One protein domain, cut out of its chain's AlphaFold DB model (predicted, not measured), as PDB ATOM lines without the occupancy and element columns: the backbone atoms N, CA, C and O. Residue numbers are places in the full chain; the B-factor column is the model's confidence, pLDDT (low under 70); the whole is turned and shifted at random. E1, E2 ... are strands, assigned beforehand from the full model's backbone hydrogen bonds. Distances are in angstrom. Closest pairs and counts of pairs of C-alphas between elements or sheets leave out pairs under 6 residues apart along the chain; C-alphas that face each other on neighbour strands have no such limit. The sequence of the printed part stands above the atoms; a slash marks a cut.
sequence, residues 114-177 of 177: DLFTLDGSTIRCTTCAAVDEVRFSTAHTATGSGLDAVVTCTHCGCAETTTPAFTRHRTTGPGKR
ATOM      1  N   ASP A 114      35.451  54.695  83.593       84.38
ATOM      2  CA  ASP A 114      36.747  55.179  83.050       84.38
ATOM      3  C   ASP A 114      36.902  56.702  82.821       84.38
ATOM      4  O   ASP A 114      36.072  57.374  82.206       84.38
ATOM      5  N   LEU A 115      38.028  57.259  83.297       88.94
ATOM      6  CA  LEU A 115      38.352  58.681  83.117       88.94
ATOM      7  C   LEU A 115      38.708  59.005  81.655       88.94
ATOM      8  O   LEU A 115      38.567  60.147  81.204       88.94
ATOM      9  N   PHE A 116      39.177  57.996  80.925       89.38
ATOM     10  CA  PHE A 116      39.575  58.078  79.528       89.38
ATOM     11  C   PHE A 116      38.849  56.997  78.745       89.38
ATOM     12  O   PHE A 116      38.990  55.815  79.038       89.38
ATOM     13  N   THR A 117      38.087  57.416  77.745       88.81
ATOM     14  CA  THR A 117      37.345  56.518  76.854       88.81
ATOM     15  C   THR A 117      37.938  56.595  75.459       88.81
ATOM     16  O   THR A 117      38.425  57.652  75.054       88.81
ATOM     17  N   LEU A 118      37.925  55.477  74.740       86.50
ATOM     18  CA  LEU A 118      38.367  55.426  73.354       86.50
ATOM     19  C   LEU A 118      37.160  55.633  72.429       86.50
ATOM     20  O   LEU A 118      36.147  54.954  72.564       86.50
ATOM     21  N   ASP A 119      37.279  56.577  71.504       84.31
ATOM     22  CA  ASP A 119      36.316  56.868  70.442       84.31
ATOM     23  C   ASP A 119      37.042  56.675  69.104       84.31
ATOM     24  O   ASP A 119      37.831  57.521  68.662       84.31
ATOM     25  N   GLY A 120      36.881  55.482  68.523       83.00
ATOM     26  CA  GLY A 120      37.686  55.021  67.395       83.00
ATOM     27  C   GLY A 120      39.167  54.911  67.766       83.00
ATOM     28  O   GLY A 120      39.562  54.022  68.510       83.00
ATOM     29  N   SER A 121      39.995  55.813  67.237       81.06
ATOM     30  CA  SER A 121      41.433  55.889  67.542       81.06
ATOM     31  C   SER A 121      41.802  57.049  68.470       81.06
ATOM     32  O   SER A 121      42.986  57.302  68.675       81.06
ATOM     33  N   THR A 122      40.813  57.797  68.958       89.19
ATOM     34  CA  THR A 122      41.026  59.010  69.757       89.19
ATOM     35  C   THR A 122      40.636  58.780  71.203       89.19
ATOM     36  O   THR A 122      39.699  58.034  71.489       89.19
ATOM     37  N   ILE A 123      41.341  59.419  72.129       90.25
ATOM     38  CA  ILE A 123      41.079  59.273  73.559       90.25
ATOM     39  C   ILE A 123      40.378  60.513  74.072       90.25
ATOM     40  O   ILE A 123      40.891  61.624  73.955       90.25
ATOM     41  N   ARG A 124      39.228  60.325  74.711       92.81
ATOM     42  CA  ARG A 124      38.423  61.401  75.278       92.81
ATOM     43  C   ARG A 124      38.434  61.351  76.799       92.81
ATOM     44  O   ARG A 124      38.107  60.328  77.402       92.81
ATOM     45  N   CYS A 125      38.751  62.480  77.430       93.19
ATOM     46  CA  CYS A 125      38.569  62.647  78.868       93.19
ATOM     47  C   CYS A 125      37.077  62.778  79.199       93.19
ATOM     48  O   CYS A 125      36.412  63.686  78.700       93.19
ATOM     49  N   THR A 126      36.551  61.925  80.076       92.06
ATOM     50  CA  THR A 126      35.126  61.938  80.450       92.06
ATOM     51  C   THR A 126      34.749  63.135  81.329       92.06
ATOM     52  O   THR A 126      33.595  63.554  81.326       92.06
ATOM     53  N   THR A 127      35.720  63.763  82.002       93.56
ATOM     54  CA  THR A 127      35.486  64.952  82.842       93.56
ATOM     55  C   THR A 127      35.340  66.251  82.045       93.56
ATOM     56  O   THR A 127      34.489  67.072  82.372       93.56
ATOM     57  N   CYS A 128      36.192  66.489  81.039       94.12
ATOM     58  CA  CYS A 128      36.234  67.770  80.309       94.12
ATOM     59  C   CYS A 128      36.028  67.649  78.795       94.12
ATOM     60  O   CYS A 128      36.110  68.657  78.096       94.12
ATOM     61  N   ALA A 129      35.801  66.439  78.281       94.00
ATOM     62  CA  ALA A 129      35.647  66.132  76.860       94.00
ATOM     63  C   ALA A 129      36.854  66.469  75.962       94.00
ATOM     64  O   ALA A 129      36.731  66.370  74.741       94.00
ATOM     65  N   ALA A 130      38.013  66.828  76.529       95.06
ATOM     66  CA  ALA A 130      39.238  67.021  75.758       95.06
ATOM     67  C   ALA A 130      39.639  65.718  75.048       95.06
ATOM     68  O   ALA A 130      39.531  64.637  75.633       95.06
ATOM     69  N   VAL A 131      40.094  65.847  73.801       95.19
ATOM     70  CA  VAL A 131      40.444  64.737  72.905       95.19
ATOM     71  C   VAL A 131      41.953  64.721  72.696       95.19
ATOM     72  O   VAL A 131      42.537  65.775  72.463       95.19
ATOM     73  N   ASP A 132      42.572  63.550  72.833       92.25
ATOM     74  CA  ASP A 132      44.014  63.277  72.694       92.25
ATOM     75  C   ASP A 132      44.941  64.131  73.587       92.25
ATOM     76  O   ASP A 132      46.165  64.085  73.492       92.25
ATOM     77  N   GLU A 133      44.362  64.854  74.545       93.62
ATOM     78  CA  GLU A 133      45.042  65.626  75.587       93.62
ATOM     79  C   GLU A 133      45.369  64.718  76.778       93.62
ATOM     80  O   GLU A 133      44.850  64.895  77.888       93.62
ATOM     81  N   VAL A 134      46.187  63.693  76.526       92.38
ATOM     82  CA  VAL A 134      46.515  62.642  77.494       92.38
ATOM     83  C   VAL A 134      48.020  62.470  77.630       92.38
ATOM     84  O   VAL A 134      48.761  62.362  76.657       92.38
ATOM     85  N   ARG A 135      48.478  62.381  78.877       92.81
ATOM     86  CA  ARG A 135      49.845  62.018  79.233       92.81
ATOM     87  C   ARG A 135      49.838  60.739  80.046       92.81
ATOM     88  O   ARG A 135      49.154  60.656  81.059       92.81
ATOM     89  N   PHE A 136      50.681  59.794  79.660       90.94
ATOM     90  CA  PHE A 136      50.997  58.628  80.474       90.94
ATOM     91  C   PHE A 136      52.354  58.795  81.147       90.94
ATOM     92  O   PHE A 136      53.295  59.354  80.577       90.94
ATOM     93  N   SER A 137      52.452  58.305  82.374       91.06
ATOM     94  CA  SER A 137      53.696  58.227  83.125       91.06
ATOM     95  C   SER A 137      53.642  57.086  84.127       91.06
ATOM     96  O   SER A 137      52.565  56.634  84.507       91.06
ATOM     97  N   THR A 138      54.808  56.656  84.588       89.50
ATOM     98  CA  THR A 138      54.934  55.746  85.724       89.50
ATOM     99  C   THR A 138      55.600  56.463  86.893       89.50
ATOM    100  O   THR A 138      56.457  57.329  86.698       89.50
ATOM    101  N   ALA A 139      55.191  56.130  88.114       88.44
ATOM    102  CA  ALA A 139      55.747  56.691  89.344       88.44
ATOM    103  C   ALA A 139      55.986  55.578  90.364       88.44
ATOM    104  O   ALA A 139      55.275  54.581  90.364       88.44
ATOM    105  N   HIS A 140      56.982  55.722  91.240       86.88
ATOM    106  CA  HIS A 140      57.159  54.757  92.324       86.88
ATOM    107  C   HIS A 140      55.935  54.753  93.232       86.88
ATOM    108  O   HIS A 140      55.496  55.808  93.689       86.88
ATOM    109  N   THR A 141      55.411  53.555  93.477       80.94
ATOM    110  CA  THR A 141      54.233  53.393  94.322       80.94
ATOM    111  C   THR A 141      54.539  53.803  95.764       80.94
ATOM    112  O   THR A 141      55.611  53.503  96.295       80.94
ATOM    113  N   ALA A 142      53.597  54.486  96.418       80.25
ATOM    114  CA  ALA A 142      53.738  54.878  97.824       80.25
ATOM    115  C   ALA A 142      53.469  53.711  98.794       80.25
ATOM    116  O   ALA A 142      53.835  53.782  99.966       80.25
ATOM    117  N   THR A 143      52.818  52.645  98.321       71.19
ATOM    118  CA  THR A 143      52.277  51.565  99.157       71.19
ATOM    119  C   THR A 143      53.104  50.277  99.126       71.19
ATOM    120  O   THR A 143      52.677  49.273  99.692       71.19
ATOM    121  N   GLY A 144      54.270  50.260  98.472       71.69
ATOM    122  CA  GLY A 144      55.077  49.045  98.351       71.69
ATOM    123  C   GLY A 144      56.158  49.108  97.273       71.69
ATOM    124  O   GLY A 144      56.757  50.152  97.030       71.69
ATOM    125  N   SER A 145      56.427  47.966  96.638       76.25
ATOM    126  CA  SER A 145      57.361  47.856  95.516       76.25
ATOM    127  C   SER A 145      56.627  47.910  94.173       76.25
ATOM    128  O   SER A 145      55.523  47.391  94.021       76.25
ATOM    129  N   GLY A 146      57.265  48.531  93.178       81.31
ATOM    130  CA  GLY A 146      56.748  48.633  91.814       81.31
ATOM    131  C   GLY A 146      56.435  50.064  91.385       81.31
ATOM    132  O   GLY A 146      56.840  51.035  92.033       81.31
ATOM    133  N   LEU A 147      55.756  50.167  90.246       88.12
ATOM    134  CA  LEU A 147      55.399  51.427  89.610       88.12
ATOM    135  C   LEU A 147      53.881  51.545  89.477       88.12
ATOM    136  O   LEU A 147      53.229  50.658  88.928       88.12
ATOM    137  N   ASP A 148      53.349  52.661  89.954       90.94
ATOM    138  CA  ASP A 148      52.003  53.110  89.647       90.94
ATOM    139  C   ASP A 148      51.954  53.573  88.187       90.94
ATOM    140  O   ASP A 148      52.836  54.298  87.718       90.94
ATOM    141  N   ALA A 149      50.911  53.170  87.471       91.19
ATOM    142  CA  ALA A 149      50.596  53.646  86.135       91.19
ATOM    143  C   ALA A 149      49.685  54.866  86.250       91.19
ATOM    144  O   ALA A 149      48.602  54.747  86.812       91.19
ATOM    145  N   VAL A 150      50.099  56.019  85.731       92.06
ATOM    146  CA  VAL A 150      49.343  57.271  85.837       92.06
ATOM    147  C   VAL A 150      48.998  57.780  84.446       92.06
ATOM    148  O   VAL A 150      49.891  58.057  83.641       92.06
ATOM    149  N   VAL A 151      47.705  57.944  84.183       92.19
ATOM    150  CA  VAL A 151      47.169  58.560  82.967       92.19
ATOM    151  C   VAL A 151      46.511  59.877  83.353       92.19
ATOM    152  O   VAL A 151      45.616  59.898  84.190       92.19
ATOM    153  N   THR A 152      46.946  60.981  82.753       94.50
ATOM    154  CA  THR A 152      46.532  62.339  83.123       94.50
ATOM    155  C   THR A 152      45.997  63.088  81.915       94.50
ATOM    156  O   THR A 152      46.646  63.120  80.873       94.50
ATOM    157  N   CYS A 153      44.864  63.770  82.068       95.19
ATOM    158  CA  CYS A 153      44.377  64.711  81.073       95.19
ATOM    159  C   CYS A 153      45.197  66.000  81.165       95.19
ATOM    160  O   CYS A 153      45.140  66.702  82.175       95.19
ATOM    161  N   THR A 154      45.941  66.351  80.121       95.62
ATOM    162  CA  THR A 154      46.766  67.573  80.084       95.62
ATOM    163  C   THR A 154      45.928  68.850  80.047       95.62
ATOM    164  O   THR A 154      46.394  69.913  80.471       95.62
ATOM    165  N   HIS A 155      44.664  68.744  79.626       95.19
ATOM    166  CA  HIS A 155      43.726  69.859  79.603       95.19
ATOM    167  C   HIS A 155      43.195  70.208  81.003       95.19
ATOM    168  O   HIS A 155      43.474  71.294  81.514       95.19
ATOM    169  N   CYS A 156      42.453  69.296  81.646       94.94
ATOM    170  CA  CYS A 156      41.805  69.564  82.937       94.94
ATOM    171  C   CYS A 156      42.648  69.163  84.156       94.94
ATOM    172  O   CYS A 156      42.359  69.615  85.262       94.94
ATOM    173  N   GLY A 157      43.683  68.338  83.966       94.69
ATOM    174  CA  GLY A 157      44.573  67.838  85.013       94.69
ATOM    175  C   GLY A 157      44.040  66.643  85.805       94.69
ATOM    176  O   GLY A 157      44.712  66.222  86.742       94.69
ATOM    177  N   CYS A 158      42.853  66.114  85.485       94.44
ATOM    178  CA  CYS A 158      42.359  64.897  86.136       94.44
ATOM    179  C   CYS A 158      43.254  63.714  85.771       94.44
ATOM    180  O   CYS A 158      43.683  63.612  84.619       94.44
ATOM    181  N   ALA A 159      43.505  62.823  86.726       93.44
ATOM    182  CA  ALA A 159      44.313  61.638  86.491       93.44
ATOM    183  C   ALA A 159      43.668  60.372  87.053       93.44
ATOM    184  O   ALA A 159      42.955  60.403  88.058       93.44
ATOM    185  N   GLU A 160      43.957  59.259  86.392       91.88
ATOM    186  CA  GLU A 160      43.682  57.907  86.850       91.88
ATOM    187  C   GLU A 160      45.016  57.215  87.120       91.88
ATOM    188  O   GLU A 160      45.911  57.208  86.273       91.88
ATOM    189  N   THR A 161      45.139  56.642  88.311       91.12
ATOM    190  CA  THR A 161      46.312  55.898  88.753       91.12
ATOM    191  C   THR A 161      45.923  54.453  89.000       91.12
ATOM    192  O   THR A 161      44.971  54.202  89.735       91.12
ATOM    193  N   THR A 162      46.672  53.503  88.448       90.62
ATOM    194  CA  THR A 162      46.572  52.085  88.814       90.62
ATOM    195  C   THR A 162      47.853  51.638  89.508       90.62
ATOM    196  O   THR A 162      48.946  51.811  88.972       90.62
ATOM    197  N   THR A 163      47.728  51.075  90.707       90.81
ATOM    198  CA  THR A 163      48.865  50.595  91.498       90.81
ATOM    199  C   THR A 163      49.333  49.213  91.029       90.81
ATOM    200  O   THR A 163      48.577  48.481  90.378       90.81
ATOM    201  N   PRO A 164      50.543  48.770  91.421       87.88
ATOM    202  CA  PRO A 164      50.978  47.393  91.210       87.88
ATOM    203  C   PRO A 164      50.032  46.336  91.796       87.88
ATOM    204  O   PRO A 164      50.029  45.208  91.323       87.88
ATOM    205  N   ALA A 165      49.218  46.672  92.797       88.38
ATOM    206  CA  ALA A 165      48.237  45.762  93.389       88.38
ATOM    207  C   ALA A 165      46.881  45.772  92.654       88.38
ATOM    208  O   ALA A 165      45.882  45.341  93.221       88.38
ATOM    209  N   PHE A 166      46.829  46.309  91.428       89.19
ATOM    210  CA  PHE A 166      45.598  46.507  90.656       89.19
ATOM    211  C   PHE A 166      44.552  47.385  91.368       89.19
ATOM    212  O   PHE A 166      43.362  47.306  91.084       89.19
ATOM    213  N   THR A 167      44.974  48.270  92.275       88.56
ATOM    214  CA  THR A 167      44.073  49.270  92.864       88.56
ATOM    215  C   THR A 167      44.005  50.501  91.968       88.56
ATOM    216  O   THR A 167      45.042  51.023  91.567       88.56
ATOM    217  N   ARG A 168      42.796  50.990  91.677       87.75
ATOM    218  CA  ARG A 168      42.578  52.217  90.900       87.75
ATOM    219  C   ARG A 168      42.245  53.397  91.812       87.75
ATOM    220  O   ARG A 168      41.417  53.285  92.713       87.75
ATOM    221  N   HIS A 169      42.847  54.547  91.533       88.81
ATOM    222  CA  HIS A 169      42.584  55.814  92.209       88.81
ATOM    223  C   HIS A 169      42.427  56.942  91.197       88.81
ATOM    224  O   HIS A 169      43.013  56.905  90.118       88.81
ATOM    225  N   ARG A 170      41.668  57.976  91.567       89.88
ATOM    226  CA  ARG A 170      41.499  59.174  90.747       89.88
ATOM    227  C   ARG A 170      41.864  60.418  91.504       89.88
ATOM    228  O   ARG A 170      41.583  60.543  92.695       89.88
ATOM    229  N   THR A 171      42.432  61.358  90.774       90.94
ATOM    230  CA  THR A 171      42.635  62.711  91.257       90.94
ATOM    231  C   THR A 171      41.893  63.672  90.351       90.94
ATOM    232  O   THR A 171      41.920  63.577  89.121       90.94
ATOM    233  N   THR A 172      41.188  64.610  90.970       87.12
ATOM    234  CA  THR A 172      40.595  65.733  90.255       87.12
ATOM    235  C   THR A 172      41.693  66.725  89.919       87.12
ATOM    236  O   THR A 172      42.493  67.089  90.784       87.12
ATOM    237  N   GLY A 173      41.723  67.188  88.675       78.19
ATOM    238  CA  GLY A 173      42.632  68.252  88.284       78.19
ATOM    239  C   GLY A 173      42.273  69.584  88.947       78.19
ATOM    240  O   GLY A 173      41.174  69.730  89.485       78.19
ATOM    241  N   PRO A 174      43.159  70.592  88.878       71.44
ATOM    242  CA  PRO A 174      42.949  71.895  89.511       71.44
ATOM    243  C   PRO A 174      41.773  72.707  88.935       71.44
ATOM    244  O   PRO A 174      41.592  73.852  89.329       71.44
ATOM    245  N   GLY A 175      40.970  72.140  88.026       55.41
ATOM    246  CA  GLY A 175      39.831  72.802  87.408       55.41
ATOM    247  C   GLY A 175      40.283  74.025  86.622       55.41
ATOM    248  O   GLY A 175      40.195  75.148  87.112       55.41
ATOM    249  N   LYS A 176      40.750  73.833  85.384       54.31
ATOM    250  CA  LYS A 176      40.802  74.963  84.451       54.31
ATOM    251  C   LYS A 176      39.357  75.295  84.073       54.31
ATOM    252  O   LYS A 176      38.764  74.591  83.262       54.31
ATOM    253  N   ARG A 177      38.780  76.264  84.790       49.00
ATOM    254  CA  ARG A 177      37.536  76.942  84.409       49.00
ATOM    255  C   ARG A 177      37.734  77.712  83.113       49.00
ATOM    256  O   ARG A 177      38.845  78.262  82.940       49.00
TER     257      ARG A 177
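Overview. This is residues 114 to 177 of the 177 residues of an uncharacterized protein of Actinoplanes octamycinicus (UniProt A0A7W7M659). What shape does a first look show? A strongly twisted sheet of four strands, E3 to E6, makes the larger part, and a small separate hairpin of two strands, E1 and E2, sits at the end of that sheet where E3 begins and E4 ends. What are the parts, in order? The printed part has 64 residues, with no named helix and six named strands in the order E1 E2 E3 E4 E5 E6. The two sheets, E1 - E2 and E3 - E4 - E5 - E6, are both all antiparallel, and the class is all strand, though under half of the printed residues, 30 of 64, are in named elements. How large is it? It is compact, with a radius of gyration of the C-alphas of 12.2 A, and the C-alphas span 34 by 28 by 15 A.

Arrangement. How does the first pair of strands run? E1, residues 116 to 119, and E2, residues 122 to 125, form a hairpin, antiparallel with 144 degrees between their directions. N 117 and O 124, 2.9 A apart, are within hydrogen-bond range, as are N 124 and O 117 at 2.8 A. How does the larger sheet follow? E3, residues 134 to 140, E4, residues 147 to 153, E5, residues 159 to 162, and E6, residues 168 to 171, form a meander, each strand the antiparallel neighbour of the one before. E3 and E6 are its edge strands, and from edge to edge the strands' lines turn by 65 degrees. Which backbone atoms pair across this sheet? Between E3 and E4, at 156 degrees, N 137 and O 150 are 2.9 A apart, within hydrogen-bond range. Between E4 and E5, at 158 degrees, N 151 and O 160 are within that range at 2.9 A. Between E5 and E6, at 159 degrees, N 161 and O 169 are within it at 2.8 A. Where does the small hairpin come near the larger sheet? The closest C-alphas of E2 and E4 are those of Cys 125 and Cys 153, 6.5 A apart, and those of E2 and E3 are Ile 123 and Val 134, 7.5 A apart. E1 is only just apart from E4, closest 8.3 A, and from E5, closest 8.4 A. E2 is apart from E5 and E6.

Along the chain. Where does the first strand begin, and how long are the first two? C-alpha 116, where E1 begins, is at (39.575, 58.078, 79.528). E1 is 9.7 A from first to last C-alpha, and E2 is 10.1 A. How long are the strands of the larger sheet? E3 measures 19.9 A and E4 19.3 A, at 7 residues each the longest strands. E5 measures 10.1 A and E6 10.5 A. Where can their ends be found? C-alpha 134, where E3 begins, is at (46.515, 62.642, 77.494), and C-alpha 171, where E6 ends, is at (42.635, 62.711, 91.257).

Size, cuts and confidence. Which points lie farthest apart? The two C-alphas farthest apart are those of Ser 145 and Arg 177, 36.9 A. Is the backbone printed whole, and how long are its links? The printed part runs from residue 114 to residue 177, the chain's last, without a cut. The links E1 to E2, E4 to E5 and E5 to E6 are tight, those from E2 to E3 and E3 to E4 are short, and no link is long. Where is the model less sure? The mean pLDDT of the printed part is 87.2, and residues 175 to 177 are under 70.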